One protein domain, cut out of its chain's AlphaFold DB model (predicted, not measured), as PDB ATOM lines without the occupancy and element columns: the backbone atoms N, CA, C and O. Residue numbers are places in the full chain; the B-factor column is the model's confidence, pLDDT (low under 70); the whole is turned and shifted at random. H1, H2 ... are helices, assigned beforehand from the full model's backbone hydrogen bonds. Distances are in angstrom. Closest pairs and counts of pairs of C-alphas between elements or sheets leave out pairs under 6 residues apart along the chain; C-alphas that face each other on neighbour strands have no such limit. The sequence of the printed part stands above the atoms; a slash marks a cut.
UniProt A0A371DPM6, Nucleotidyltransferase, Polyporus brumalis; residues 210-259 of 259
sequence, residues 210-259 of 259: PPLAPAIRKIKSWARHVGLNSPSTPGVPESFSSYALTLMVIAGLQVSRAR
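This is residues 210 to 259 of the 259 residues of the protein "Nucleotidyltransferase" of Polyporus brumalis (UniProt A0A371DPM6). Two helices of equal residue count, H1 and H2, pack on each other at a slant and run opposite ways. The long loop of residues 226 to 241 reaches out beyond one end of the pair, and residues 254 to 259, of which 254 to 255 belong to H2, stick out at the other end. The printed part has 50 residues with two named helices, H1 then H2, and no named strand; the class is all helix. It is loose, with a radius of gyration of the C-alphas of 12.4 A, and spans 43 by 17 by 15 A.

H1, residues 212 to 225, begins with C-alpha 212 at (289.572, 118.150, 217.429) and is 19.9 A long. H2, residues 242 to 255, is 20.3 A long and ends with C-alpha 255 at (283.761, 106.971, 210.368).

H1 and H2 touch; their closest C-alphas, of Ile 216 and Thr 246, are 5.9 A apart. They stand at a steep tilt of 53 degrees. In both, every O i to N i+4 pair is within hydrogen-bond range.

The C-alphas farthest apart, of Gly 235 and Arg 259, are 43.6 A apart. The printed part has no cut; the link H1 to H2 is long. Residues 258 to 259 are under pLDDT 70.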
ATOM      1  N   PRO A 210     294.914 116.767 218.101       94.50
ATOM      2  CA  PRO A 210     294.940 118.190 218.459       94.50
ATOM      3  C   PRO A 210     293.960 119.097 217.685       94.50
ATOM      4  O   PRO A 210     293.397 120.014 218.296       94.50
ATOM      5  N   PRO A 211     293.665 118.863 216.385       95.62
ATOM      6  CA  PRO A 211     292.668 119.651 215.654       95.62
ATOM      7  C   PRO A 211     291.219 119.481 216.144       95.62
ATOM      8  O   PRO A 211     290.361 120.296 215.788       95.62
ATOM      9  N   LEU A 212     290.926 118.471 216.975       96.44
ATOM     10  CA  LEU A 212     289.572 118.150 217.429       96.44
ATOM     11  C   LEU A 212     288.920 119.288 218.220       96.44
ATOM     12  O   LEU A 212     287.796 119.685 217.917       96.44
ATOM     13  N   ALA A 213     289.605 119.838 219.226       95.56
ATOM     14  CA  ALA A 213     289.044 120.909 220.055       95.56
ATOM     15  C   ALA A 213     288.701 122.170 219.228       95.56
ATOM     16  O   ALA A 213     287.578 122.678 219.357       95.56
ATOM     17  N   PRO A 214     289.588 122.666 218.338       95.56
ATOM     18  CA  PRO A 214     289.242 123.707 217.371       95.56
ATOM     19  C   PRO A 214     288.060 123.344 216.461       95.56
ATOM     20  O   PRO A 214     287.188 124.190 216.250       95.56
ATOM     21  N   ALA A 215     287.995 122.111 215.947       96.19
ATOM     22  CA  ALA A 215     286.898 121.655 215.090       96.19
ATOM     23  C   ALA A 215     285.550 121.669 215.831       96.19
ATOM     24  O   ALA A 215     284.597 122.293 215.361       96.19
ATOM     25  N   ILE A 216     285.493 121.097 217.039       96.69
ATOM     26  CA  ILE A 216     284.311 121.143 217.914       96.69
ATOM     27  C   ILE A 216     283.893 122.597 218.156       96.69
ATOM     28  O   ILE A 216     282.716 122.941 218.038       96.69
ATOM     29  N   ARG A 217     284.846 123.491 218.454       94.38
ATOM     30  CA  ARG A 217     284.558 124.909 218.711       94.38
ATOM     31  C   ARG A 217     283.967 125.617 217.487       94.38
ATOM     32  O   ARG A 217     283.077 126.459 217.659       94.38
ATOM     33  N   LYS A 218     284.444 125.299 216.277       95.25
ATOM     34  CA  LYS A 218     283.912 125.827 215.007       95.25
ATOM     35  C   LYS A 218     282.494 125.320 214.748       95.25
ATOM     36  O   LYS A 218     281.605 126.143 214.543       95.25
ATOM     37  N   ILE A 219     282.259 124.013 214.860       96.06
ATOM     38  CA  ILE A 219     280.936 123.405 214.647       96.06
ATOM     39  C   ILE A 219     279.914 123.920 215.662       96.06
ATOM     40  O   ILE A 219     278.838 124.361 215.270       96.06
ATOM     41  N   LYS A 220     280.267 123.982 216.953       94.12
ATOM     42  CA  LYS A 220     279.409 124.586 217.988       94.12
ATOM     43  C   LYS A 220     279.066 126.043 217.677       94.12
ATOM     44  O   LYS A 220     277.938 126.465 217.919       94.12
ATOM     45  N   SER A 221     280.039 126.807 217.165       92.31
ATOM     46  CA  SER A 221     279.821 128.190 216.726       92.31
ATOM     47  C   SER A 221     278.776 128.236 215.635       92.31
ATOM     48  O   SER A 221     277.781 128.933 215.778       92.31
ATOM     49  N   TRP A 222     279.015 127.498 214.555       95.50
ATOM     50  CA  TRP A 222     278.150 127.473 213.393       95.50
ATOM     51  C   TRP A 222     276.732 127.056 213.788       95.50
ATOM     52  O   TRP A 222     275.803 127.817 213.537       95.50
ATOM     53  N   ALA A 223     276.587 125.952 214.530       94.62
ATOM     54  CA  ALA A 223     275.301 125.455 215.013       94.62
ATOM     55  C   ALA A 223     274.546 126.517 215.825       94.62
ATOM     56  O   ALA A 223     273.368 126.749 215.584       94.62
ATOM     57  N   ARG A 224     275.227 127.237 216.729       90.62
ATOM     58  CA  ARG A 224     274.613 128.351 217.470       90.62
ATOM     59  C   ARG A 224     274.126 129.471 216.544       90.62
ATOM     60  O   ARG A 224     273.029 129.974 216.754       90.62
ATOM     61  N   HIS A 225     274.909 129.859 215.535       90.69
ATOM     62  CA  HIS A 225     274.538 130.943 214.611       90.69
ATOM     63  C   HIS A 225     273.315 130.603 213.754       90.69
ATOM     64  O   HIS A 225     272.559 131.505 213.409       90.69
ATOM     65  N   VAL A 226     273.107 129.323 213.434       92.81
ATOM     66  CA  VAL A 226     271.943 128.856 212.664       92.81
ATOM     67  C   VAL A 226     270.788 128.357 213.546       92.81
ATOM     68  O   VAL A 226     269.825 127.808 213.027       92.81
ATOM     69  N   GLY A 227     270.865 128.539 214.871       90.19
ATOM     70  CA  GLY A 227     269.788 128.176 215.803       90.19
ATOM     71  C   GLY A 227     269.704 126.690 216.182       90.19
ATOM     72  O   GLY A 227     268.693 126.265 216.723       90.19
ATOM     73  N   LEU A 228     270.756 125.904 215.940       92.44
ATOM     74  CA  LEU A 228     270.833 124.458 216.208       92.44
ATOM     75  C   LEU A 228     271.585 124.102 217.511       92.44
ATOM     76  O   LEU A 228     272.109 122.996 217.636       92.44
ATOM     77  N   ASN A 229     271.708 125.040 218.456       91.06
ATOM     78  CA  ASN A 229     272.395 124.824 219.739       91.06
ATOM     79  C   ASN A 229     271.673 125.525 220.904       91.06
ATOM     80  O   ASN A 229     272.241 126.391 221.571       91.06
ATOM     81  N   SER A 230     270.404 125.170 221.093       85.38
ATOM     82  CA  SER A 230     269.469 125.727 222.077       85.38
ATOM     83  C   SER A 230     268.642 124.590 222.697       85.38
ATOM     84  O   SER A 230     267.481 124.407 222.331       85.38
ATOM     85  N   PRO A 231     269.221 123.774 223.597       82.06
ATOM     86  CA  PRO A 231     268.561 122.565 224.102       82.06
ATOM     87  C   PRO A 231     267.444 122.832 225.116       82.06
ATOM     88  O   PRO A 231     266.677 121.930 225.424       82.06
ATOM     89  N   SER A 232     267.385 124.025 225.715       75.19
ATOM     90  CA  SER A 232     266.457 124.309 226.822       75.19
ATOM     91  C   SER A 232     266.076 125.788 226.903       75.19
ATOM     92  O   SER A 232     265.852 126.313 227.992       75.19
ATOM     93  N   THR A 233     266.054 126.487 225.765       77.94
ATOM     94  CA  THR A 233     265.676 127.906 225.714       77.94
ATOM     95  C   THR A 233     264.152 128.022 225.611       77.94
ATOM     96  O   THR A 233     263.597 127.594 224.599       77.94
ATOM     97  N   PRO A 234     263.456 128.606 226.605       75.62
ATOM     98  CA  PRO A 234     262.006 128.768 226.545       75.62
ATOM     99  C   PRO A 234     261.573 129.575 225.314       75.62
ATOM    100  O   PRO A 234     262.198 130.579 224.976       75.62
ATOM    101  N   GLY A 235     260.499 129.144 224.649       79.75
ATOM    102  CA  GLY A 235     259.950 129.829 223.470       79.75
ATOM    103  C   GLY A 235     260.741 129.634 222.171       79.75
ATOM    104  O   GLY A 235     260.381 130.220 221.154       79.75
ATOM    105  N   VAL A 236     261.792 128.808 222.177       81.94
ATOM    106  CA  VAL A 236     262.568 128.431 220.987       81.94
ATOM    107  C   VAL A 236     262.425 126.921 220.771       81.94
ATOM    108  O   VAL A 236     262.447 126.183 221.756       81.94
ATOM    109  N   PRO A 237     262.293 126.433 219.521       83.69
ATOM    110  CA  PRO A 237     262.317 125.002 219.251       83.69
ATOM    111  C   PRO A 237     263.574 124.346 219.828       83.69
ATOM    112  O   PRO A 237     264.690 124.840 219.631       83.69
ATOM    113  N   GLU A 238     263.386 123.233 220.534       85.62
ATOM    114  CA  GLU A 238     264.495 122.462 221.084       85.62
ATOM    115  C   GLU A 238     265.437 122.018 219.960       85.62
ATOM    116  O   GLU A 238     265.020 121.564 218.893       85.62
ATOM    117  N   SER A 239     266.734 122.161 220.200       89.88
ATOM    118  CA  SER A 239     267.776 121.727 219.272       89.88
ATOM    119  C   SER A 239     268.928 121.065 220.024       89.88
ATOM    120  O   SER A 239     268.832 120.773 221.217       89.88
ATOM    121  N   PHE A 240     270.024 120.760 219.330       92.88
ATOM    122  CA  PHE A 240     271.102 119.963 219.902       92.88
ATOM    123  C   PHE A 240     271.763 120.636 221.106       92.88
ATOM    124  O   PHE A 240     271.969 121.846 221.151       92.88
ATOM    125  N   SER A 241     272.182 119.822 222.072       91.25
ATOM    126  CA  SER A 241     273.085 120.285 223.119       91.25
ATOM    127  C   SER A 241     274.521 120.381 222.596       91.25
ATOM    128  O   SER A 241     274.932 119.683 221.663       91.25
ATOM    129  N   SER A 242     275.343 121.188 223.266       91.31
ATOM    130  CA  SER A 242     276.785 121.245 222.990       91.31
ATOM    131  C   SER A 242     277.490 119.894 223.190       91.31
ATOM    132  O   SER A 242     278.498 119.623 222.532       91.31
ATOM    133  N   TYR A 243     276.951 119.037 224.062       92.88
ATOM    134  CA  TYR A 243     277.398 117.656 224.237       92.88
ATOM    135  C   TYR A 243     277.079 116.800 223.004       92.88
ATOM    136  O   TYR A 243     277.982 116.178 222.448       92.88
ATOM    137  N   ALA A 244     275.834 116.840 222.510       95.06
ATOM    138  CA  ALA A 244     275.423 116.109 221.311       95.06
ATOM    139  C   ALA A 244     276.236 116.530 220.075       95.06
ATOM    140  O   ALA A 244     276.747 115.680 219.350       95.06
ATOM    141  N   LEU A 245     276.447 117.837 219.881       95.88
ATOM    142  CA  LEU A 245     277.305 118.360 218.810       95.88
ATOM    143  C   LEU A 245     278.746 117.842 218.918       95.88
ATOM    144  O   LEU A 245     279.349 117.491 217.909       95.88
ATOM    145  N   THR A 246     279.292 117.761 220.134       96.25
ATOM    146  CA  THR A 246     280.640 117.217 220.368       96.25
ATOM    147  C   THR A 246     280.719 115.743 219.965       96.25
ATOM    148  O   THR A 246     281.648 115.358 219.256       96.25
ATOM    149  N   LEU A 247     279.727 114.934 220.350       96.81
ATOM    150  CA  LEU A 247     279.653 113.525 219.960       96.81
ATOM    151  C   LEU A 247     279.532 113.344 218.446       96.81
ATOM    152  O   LEU A 247     280.235 112.510 217.891       96.81
ATOM    153  N   MET A 248     278.697 114.138 217.770       96.88
ATOM    154  CA  MET A 248     278.539 114.057 216.312       96.88
ATOM    155  C   MET A 248     279.844 114.369 215.568       96.88
ATOM    156  O   MET A 248     280.165 113.690 214.597       96.88
ATOM    157  N   VAL A 249     280.627 115.347 216.040       96.56
ATOM    158  CA  VAL A 249     281.950 115.647 215.460       96.56
ATOM    159  C   VAL A 249     282.906 114.468 215.633       96.56
ATOM    160  O   VAL A 249     283.559 114.069 214.673       96.56
ATOM    161  N   ILE A 250     282.976 113.896 216.837       95.75
ATOM    162  CA  ILE A 250     283.838 112.739 217.115       95.75
ATOM    163  C   ILE A 250     283.419 111.546 216.251       95.75
ATOM    164  O   ILE A 250     284.264 110.956 215.582       95.75
ATOM    165  N   ALA A 251     282.125 111.228 216.216       96.06
ATOM    166  CA  ALA A 251     281.589 110.131 215.420       96.06
ATOM    167  C   ALA A 251     281.887 110.319 213.925       96.06
ATOM    168  O   ALA A 251     282.343 109.385 213.272       96.06
ATOM    169  N   GLY A 252     281.710 111.537 213.400       95.12
ATOM    170  CA  GLY A 252     282.037 111.874 212.012       95.12
ATOM    171  C   GLY A 252     283.506 111.614 211.661       95.12
ATOM    172  O   GLY A 252     283.792 111.089 210.588       95.12
ATOM    173  N   LEU A 253     284.428 111.915 212.580       93.50
ATOM    174  CA  LEU A 253     285.859 111.647 212.403       93.50
ATOM    175  C   LEU A 253     286.218 110.161 212.560       93.50
ATOM    176  O   LEU A 253     287.153 109.683 211.929       93.50
ATOM    177  N   GLN A 254     285.482 109.410 213.379       94.38
ATOM    178  CA  GLN A 254     285.701 107.967 213.543       94.38
ATOM    179  C   GLN A 254     285.278 107.170 212.304       94.38
ATOM    180  O   GLN A 254     285.897 106.158 211.987       94.38
ATOM    181  N   VAL A 255     284.234 107.622 211.602       94.06
ATOM    182  CA  VAL A 255     283.761 106.971 210.368       94.06
ATOM    183  C   VAL A 255     284.440 107.507 209.109       94.06
ATOM    184  O   VAL A 255     284.352 106.873 208.054       94.06
ATOM    185  N   SER A 256     285.124 108.655 209.184       84.69
ATOM    186  CA  SER A 256     285.904 109.160 208.059       84.69
ATOM    187  C   SER A 256     287.096 108.238 207.826       84.69
ATOM    188  O   SER A 256     288.058 108.234 208.592       84.69
ATOM    189  N   ARG A 257     287.033 107.435 206.763       72.44
ATOM    190  CA  ARG A 257     288.202 106.700 206.275       72.44
ATOM    191  C   ARG A 257     289.268 107.717 205.879       72.44
ATOM    192  O   ARG A 257     288.948 108.661 205.157       72.44
ATOM    193  N   ALA A 258     290.504 107.507 206.332       61.06
ATOM    194  CA  ALA A 258     291.661 108.157 205.732       61.06
ATOM    195  C   ALA A 258     291.632 107.803 204.239       61.06
ATOM    196  O   ALA A 258     291.744 106.630 203.883       61.06
ATOM    197  N   ARG A 259     291.313 108.792 203.405       48.94
ATOM    198  CA  ARG A 259     291.470 108.695 201.956       48.94
ATOM    199  C   ARG A 259     292.856 109.191 201.604       48.94
ATOM    200  O   ARG A 259     293.280 110.172 202.256       48.94
TER     201      ARG A 259